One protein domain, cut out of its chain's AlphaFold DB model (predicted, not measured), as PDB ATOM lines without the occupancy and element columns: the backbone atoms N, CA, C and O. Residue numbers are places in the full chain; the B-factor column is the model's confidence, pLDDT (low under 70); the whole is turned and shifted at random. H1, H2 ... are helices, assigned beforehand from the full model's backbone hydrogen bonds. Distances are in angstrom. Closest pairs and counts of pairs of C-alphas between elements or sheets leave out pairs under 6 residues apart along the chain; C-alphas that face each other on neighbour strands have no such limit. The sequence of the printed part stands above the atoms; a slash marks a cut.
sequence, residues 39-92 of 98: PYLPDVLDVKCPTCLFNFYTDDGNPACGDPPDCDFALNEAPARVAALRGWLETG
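This is residues 39 to 92 of the 98 residues of an uncharacterized protein of Nitriliruptor sp (UniProt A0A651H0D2). This domain has little regular structure: a long winding loop, residues 39 to 71, leads into a one-turn helix, H1, and then a longer helix, H2, whose far end lies at one end of the long axis. The printed part has 54 residues, with H1 and then H2 holding 19 of them and no named strand; the class is all helix. It is compact, with a radius of gyration of the C-alphas of 10.9 A, and elongated, spanning 32 by 20 by 17 A.

Start at C-alpha 39, at (5.601, 49.588, -21.808), and pass residues 39 to 71, which hold no named element. Find C-alpha 72 at (-6.529, 39.407, -5.022); there H1, residues 72 to 76, begins. H2, residues 78 to 91, runs 19.7 A to C-alpha 91 at (18.696, 33.914, -16.794).

At residue 77 you find the tight link between H1 and H2, which meet only through their link. In both helices every O i to N i+4 pair is within hydrogen-bond range.

Look to Ala 64 and Thr 91 for the two C-alphas farthest apart, 32.7 A. The printed part has no cut. Confidence is low, with pLDDT under 70, at residues 39 to 41, 61 to 69 and 92.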
ATOM      1  N   PRO A  39       6.936  49.916 -21.282       51.81
ATOM      2  CA  PRO A  39       5.601  49.588 -21.808       51.81
ATOM      3  C   PRO A  39       5.511  48.254 -22.572       51.81
ATOM      4  O   PRO A  39       4.435  47.879 -23.029       51.81
ATOM      5  N   TYR A  40       6.628  47.538 -22.728       54.47
ATOM      6  CA  TYR A  40       6.714  46.260 -23.442       54.47
ATOM      7  C   TYR A  40       7.044  45.076 -22.530       54.47
ATOM      8  O   TYR A  40       7.394  44.003 -23.027       54.47
ATOM      9  N   LEU A  41       6.977  45.263 -21.209       62.62
ATOM     10  CA  LEU A  41       7.165  44.167 -20.275       62.62
ATOM     11  C   LEU A  41       6.037  43.138 -20.482       62.62
ATOM     12  O   LEU A  41       4.868  43.519 -20.448       62.62
ATOM     13  N   PRO A  42       6.342  41.850 -20.719       72.06
ATOM     14  CA  PRO A  42       5.306  40.827 -20.768       72.06
ATOM     15  C   PRO A  42       4.519  40.804 -19.453       72.06
ATOM     16  O   PRO A  42       5.141  40.809 -18.393       72.06
ATOM     17  N   ASP A  43       3.188  40.714 -19.516       76.75
ATOM     18  CA  ASP A  43       2.294  40.782 -18.344       76.75
ATOM     19  C   ASP A  43       2.714  39.834 -17.209       76.75
ATOM     20  O   ASP A  43       2.612  40.163 -16.032       76.75
ATOM     21  N   VAL A  44       3.256  38.662 -17.553       81.00
ATOM     22  CA  VAL A  44       3.763  37.663 -16.596       81.00
ATOM     23  C   VAL A  44       4.906  38.174 -15.704       81.00
ATOM     24  O   VAL A  44       5.137  37.629 -14.628       81.00
ATOM     25  N   LEU A  45       5.622  39.212 -16.137       76.75
ATOM     26  CA  LEU A  45       6.690  39.862 -15.379       76.75
ATOM     27  C   LEU A  45       6.225  41.162 -14.708       76.75
ATOM     28  O   LEU A  45       7.000  41.749 -13.954       76.75
ATOM     29  N   ASP A  46       5.005  41.635 -14.986       81.25
ATOM     30  CA  ASP A  46       4.496  42.875 -14.404       81.25
ATOM     31  C   ASP A  46       4.078  42.652 -12.952       81.25
ATOM     32  O   ASP A  46       3.018  42.105 -12.647       81.25
ATOM     33  N   VAL A  47       4.963  43.068 -12.054       82.38
ATOM     34  CA  VAL A  47       4.823  42.967 -10.598       82.38
ATOM     35  C   VAL A  47       4.102  44.167  -9.981       82.38
ATOM     36  O   VAL A  47       4.001  44.234  -8.753       82.38
ATOM     37  N   LYS A  48       3.627  45.127 -10.786       81.12
ATOM     38  CA  LYS A  48       2.804  46.230 -10.288       81.12
ATOM     39  C   LYS A  48       1.345  45.799 -10.228       81.12
ATOM     40  O   LYS A  48       0.796  45.252 -11.179       81.12
ATOM     41  N   CYS A  49       0.680  46.091  -9.114       78.75
ATOM     42  CA  CYS A  49      -0.770  45.948  -9.063       78.75
ATOM     43  C   CYS A  49      -1.411  46.977 -10.008       78.75
ATOM     44  O   CYS A  49      -1.166  48.175  -9.838       78.75
ATOM     45  N   PRO A  50      -2.280  46.570 -10.948       78.19
ATOM     46  CA  PRO A  50      -2.892  47.495 -11.905       78.19
ATOM     47  C   PRO A  50      -3.823  48.517 -11.234       78.19
ATOM     48  O   PRO A  50      -4.105  49.567 -11.807       78.19
ATOM     49  N   THR A  51      -4.296  48.226 -10.019       75.56
ATOM     50  CA  THR A  51      -5.233  49.083  -9.282       75.56
ATOM     51  C   THR A  51      -4.519  50.107  -8.402       75.56
ATOM     52  O   THR A  51      -4.808  51.296  -8.492       75.56
ATOM     53  N   CYS A  52      -3.604  49.666  -7.531       74.88
ATOM     54  CA  CYS A  52      -2.933  50.551  -6.568       74.88
ATOM     55  C   CYS A  52      -1.526  50.986  -7.007       74.88
ATOM     56  O   CYS A  52      -0.907  51.804  -6.331       74.88
ATOM     57  N   LEU A  53      -1.021  50.455  -8.128       75.94
ATOM     58  CA  LEU A  53       0.324  50.699  -8.672       75.94
ATOM     59  C   LEU A  53       1.471  50.325  -7.720       75.94
ATOM     60  O   LEU A  53       2.623  50.670  -7.979       75.94
ATOM     61  N   PHE A  54       1.166  49.597  -6.642       79.69
ATOM     62  CA  PHE A  54       2.151  49.062  -5.715       79.69
ATOM     63  C   PHE A  54       3.017  48.008  -6.400       79.69
ATOM     64  O   PHE A  54       2.506  47.130  -7.098       79.69
ATOM     65  N   ASN A  55       4.321  48.102  -6.185       81.44
ATOM     66  CA  ASN A  55       5.342  47.272  -6.789       81.44
ATOM     67  C   ASN A  55       5.812  46.202  -5.802       81.44
ATOM     68  O   ASN A  55       6.596  46.475  -4.895       81.44
ATOM     69  N   PHE A  56       5.390  44.962  -6.032       82.38
ATOM     70  CA  PHE A  56       5.679  43.838  -5.137       82.38
ATOM     71  C   PHE A  56       7.123  43.322  -5.213       82.38
ATOM     72  O   PHE A  56       7.517  42.481  -4.408       82.38
ATOM     73  N   TYR A  57       7.925  43.793  -6.172       83.69
ATOM     74  CA  TYR A  57       9.345  43.448  -6.241       83.69
ATOM     75  C   TYR A  57      10.211  44.387  -5.400       83.69
ATOM     76  O   TYR A  57      11.133  43.924  -4.730       83.69
ATOM     77  N   THR A  58       9.926  45.691  -5.442       79.19
ATOM     78  CA  THR A  58      10.693  46.715  -4.712       79.19
ATOM     79  C   THR A  58      10.057  47.144  -3.396       79.19
ATOM     80  O   THR A  58      10.695  47.900  -2.673       79.19
ATOM     81  N   ASP A  59       8.835  46.690  -3.104       77.69
ATOM     82  CA  ASP A  59       8.043  47.120  -1.943       77.69
ATOM     83  C   ASP A  59       7.787  48.642  -1.944       77.69
ATOM     84  O   ASP A  59       7.916  49.324  -0.933       77.69
ATOM     85  N   ASP A  60       7.484  49.197  -3.125       74.38
ATOM     86  CA  ASP A  60       7.327  50.644  -3.344       74.38
ATOM     87  C   ASP A  60       5.955  50.984  -3.942       74.38
ATOM     88  O   ASP A  60       5.387  50.211  -4.717       74.38
ATOM     89  N   GLY A  61       5.437  52.172  -3.633       68.25
ATOM     90  CA  GLY A  61       4.175  52.689  -4.161       68.25
ATOM     91  C   GLY A  61       3.073  52.871  -3.115       68.25
ATOM     92  O   GLY A  61       3.311  52.877  -1.910       68.25
ATOM     93  N   ASN A  62       1.842  53.085  -3.589       62.25
ATOM     94  CA  ASN A  62       0.708  53.415  -2.727       62.25
ATOM     95  C   ASN A  62       0.142  52.145  -2.057       62.25
ATOM     96  O   ASN A  62      -0.412  51.299  -2.765       62.25
ATOM     97  N   PRO A  63       0.178  52.023  -0.717       59.59
ATOM     98  CA  PRO A  63      -0.337  50.866   0.018       59.59
ATOM     99  C   PRO A  63      -1.875  50.821   0.065       59.59
ATOM    100  O   PRO A  63      -2.460  50.210   0.950       59.59
ATOM    101  N   ALA A  64      -2.577  51.436  -0.896       58.97
ATOM    102  CA  ALA A  64      -4.035  51.338  -1.022       58.97
ATOM    103  C   ALA A  64      -4.534  49.885  -1.177       58.97
ATOM    104  O   ALA A  64      -5.726  49.631  -1.049       58.97
ATOM    105  N   CYS A  65      -3.622  48.944  -1.433       60.75
ATOM    106  CA  CYS A  65      -3.857  47.507  -1.389       60.75
ATOM    107  C   CYS A  65      -3.833  46.893   0.032       60.75
ATOM    108  O   CYS A  65      -3.921  45.676   0.126       60.75
ATOM    109  N   GLY A  66      -3.726  47.696   1.099       57.09
ATOM    110  CA  GLY A  66      -3.560  47.244   2.486       57.09
ATOM    111  C   GLY A  66      -2.088  47.212   2.915       57.09
ATOM    112  O   GLY A  66      -1.197  47.107   2.074       57.09
ATOM    113  N   ASP A  67      -1.833  47.318   4.222       59.75
ATOM    114  CA  ASP A  67      -0.519  47.058   4.832       59.75
ATOM    115  C   ASP A  67      -0.691  46.014   5.962       59.75
ATOM    116  O   ASP A  67      -1.192  46.360   7.039       59.75
ATOM    117  N   PRO A  68      -0.370  44.724   5.720       63.97
ATOM    118  CA  PRO A  68       0.214  44.190   4.486       63.97
ATOM    119  C   PRO A  68      -0.797  44.144   3.322       63.97
ATOM    120  O   PRO A  68      -2.004  44.088   3.573       63.97
ATOM    121  N   PRO A  69      -0.335  44.126   2.055       69.56
ATOM    122  CA  PRO A  69      -1.232  44.076   0.907       69.56
ATOM    123  C   PRO A  69      -2.086  42.798   0.895       69.56
ATOM    124  O   PRO A  69      -1.538  41.696   0.922       69.56
ATOM    125  N   ASP A  70      -3.413  42.931   0.822       75.00
ATOM    126  CA  ASP A  70      -4.376  41.823   0.962       75.00
ATOM    127  C   ASP A  70      -5.298  41.619  -0.255       75.00
ATOM    128  O   ASP A  70      -6.172  40.750  -0.248       75.00
ATOM    129  N   CYS A  71      -5.101  42.389  -1.326       77.31
ATOM    130  CA  CYS A  71      -5.926  42.297  -2.526       77.31
ATOM    131  C   CYS A  71      -5.674  41.009  -3.337       77.31
ATOM    132  O   CYS A  71      -4.612  40.390  -3.245       77.31
ATOM    133  N   ASP A  72      -6.623  40.633  -4.206       82.94
ATOM    134  CA  ASP A  72      -6.529  39.407  -5.022       82.94
ATOM    135  C   ASP A  72      -5.230  39.322  -5.829       82.94
ATOM    136  O   ASP A  72      -4.642  38.245  -5.936       82.94
ATOM    137  N   PHE A  73      -4.748  40.453  -6.348       84.06
ATOM    138  CA  PHE A  73      -3.469  40.512  -7.045       84.06
ATOM    139  C   PHE A  73      -2.301  40.197  -6.101       84.06
ATOM    140  O   PHE A  73      -1.446  39.383  -6.442       84.06
ATOM    141  N   ALA A  74      -2.277  40.797  -4.907       83.00
ATOM    142  CA  ALA A  74      -1.238  40.572  -3.902       83.00
ATOM    143  C   ALA A  74      -1.162  39.102  -3.469       83.00
ATOM    144  O   ALA A  74      -0.072  38.557  -3.309       83.00
ATOM    145  N   LEU A  75      -2.320  38.457  -3.304       85.38
ATOM    146  CA  LEU A  75      -2.410  37.088  -2.804       85.38
ATOM    147  C   LEU A  75      -2.187  36.033  -3.893       85.38
ATOM    148  O   LEU A  75      -1.553  35.012  -3.629       85.38
ATOM    149  N   ASN A  76      -2.698  36.260  -5.108       86.94
ATOM    150  CA  ASN A  76      -2.778  35.216  -6.135       86.94
ATOM    151  C   ASN A  76      -1.833  35.427  -7.325       86.94
ATOM    152  O   ASN A  76      -1.463  34.452  -7.976       86.94
ATOM    153  N   GLU A  77      -1.431  36.666  -7.626       87.69
ATOM    154  CA  GLU A  77      -0.654  36.981  -8.833       87.69
ATOM    155  C   GLU A  77       0.771  37.438  -8.514       87.69
ATOM    156  O   GLU A  77       1.736  36.907  -9.071       87.69
ATOM    157  N   ALA A  78       0.925  38.381  -7.583       86.81
ATOM    158  CA  ALA A  78       2.200  38.999  -7.248       86.81
ATOM    159  C   ALA A  78       3.307  37.989  -6.886       86.81
ATOM    160  O   ALA A  78       4.404  38.128  -7.429       86.81
ATOM    161  N   PRO A  79       3.076  36.930  -6.077       89.31
ATOM    162  CA  PRO A  79       4.137  35.980  -5.736       89.31
ATOM    163  C   PRO A  79       4.699  35.256  -6.967       89.31
ATOM    164  O   PRO A  79       5.915  35.106  -7.105       89.31
ATOM    165  N   ALA A  80       3.821  34.847  -7.888       90.19
ATOM    166  CA  ALA A  80       4.212  34.159  -9.114       90.19
ATOM    167  C   ALA A  80       4.948  35.100 -10.078       90.19
ATOM    168  O   ALA A  80       5.984  34.727 -10.627       90.19
ATOM    169  N   ARG A  81       4.462  36.337 -10.237       88.38
ATOM    170  CA  ARG A  81       5.088  37.342 -11.110       88.38
ATOM    171  C   ARG A  81       6.436  37.825 -10.571       88.38
ATOM    172  O   ARG A  81       7.381  37.981 -11.338       88.38
ATOM    173  N   VAL A  82       6.579  37.971  -9.251       87.50
ATOM    174  CA  VAL A  82       7.867  38.278  -8.601       87.50
ATOM    175  C   VAL A  82       8.864  37.138  -8.802       87.50
ATOM    176  O   VAL A  82      10.030  37.395  -9.108       87.50
ATOM    177  N   ALA A  83       8.432  35.881  -8.669       88.25
ATOM    178  CA  ALA A  83       9.289  34.729  -8.939       88.25
ATOM    179  C   ALA A  83       9.719  34.668 -10.416       88.25
ATOM    180  O   ALA A  83      10.898  34.460 -10.704       88.25
ATOM    181  N   ALA A  84       8.788  34.914 -11.341       85.56
ATOM    182  CA  ALA A  84       9.061  34.994 -12.774       85.56
ATOM    183  C   ALA A  84      10.063  36.105 -13.112       85.56
ATOM    184  O   ALA A  84      11.032  35.860 -13.829       85.56
ATOM    185  N   LEU A  85       9.872  37.303 -12.556       82.44
ATOM    186  CA  LEU A  85      10.778  38.432 -12.738       82.44
ATOM    187  C   LEU A  85      12.184  38.119 -12.216       82.44
ATOM    188  O   LEU A  85      13.156  38.389 -12.914       82.44
ATOM    189  N   ARG A  86      12.307  37.516 -11.025       82.75
ATOM    190  CA  ARG A  86      13.609  37.106 -10.467       82.75
ATOM    191  C   ARG A  86      14.318  36.102 -11.373       82.75
ATOM    192  O   ARG A  86      15.464  36.330 -11.742       82.75
ATOM    193  N   GLY A  87      13.621  35.044 -11.793       80.62
ATOM    194  CA  GLY A  87      14.192  34.045 -12.698       80.62
ATOM    195  C   GLY A  87      14.596  34.637 -14.051       80.62
ATOM    196  O   GLY A  87      15.656  34.309 -14.587       80.62
ATOM    197  N   TRP A  88      13.796  35.561 -14.582       79.44
ATOM    198  CA  TRP A  88      14.125  36.279 -15.808       79.44
ATOM    199  C   TRP A  88      15.347  37.195 -15.635       79.44
ATOM    200  O   TRP A  88      16.214  37.196 -16.501       79.44
ATOM    201  N   LEU A  89      15.479  37.920 -14.519       72.31
ATOM    202  CA  LEU A  89      16.659  38.751 -14.234       72.31
ATOM    203  C   LEU A  89      17.945  37.916 -14.117       72.31
ATOM    204  O   LEU A  89      19.013  38.375 -14.515       72.31
ATOM    205  N   GLU A  90      17.847  36.693 -13.595       73.94
ATOM    206  CA  GLU A  90      18.987  35.783 -13.437       73.94
ATOM    207  C   GLU A  90      19.412  35.106 -14.749       73.94
ATOM    208  O   GLU A  90      20.597  34.849 -14.960       73.94
ATOM    209  N   THR A  91      18.459  34.795 -15.631       74.81
ATOM    210  CA  THR A  91      18.696  33.914 -16.794       74.81
ATOM    211  C   THR A  91      18.479  34.585 -18.149       74.81
ATOM    212  O   THR A  91      18.904  34.060 -19.178       74.81
ATOM    213  N   GLY A  92      17.782  35.721 -18.183       69.00
ATOM    214  CA  GLY A  92      17.284  36.366 -19.397       69.00
ATOM    215  C   GLY A  92      16.162  35.596 -20.110       69.00
ATOM    216  O   GLY A  92      15.728  36.015 -21.185       69.00
TER     217      GLY A  92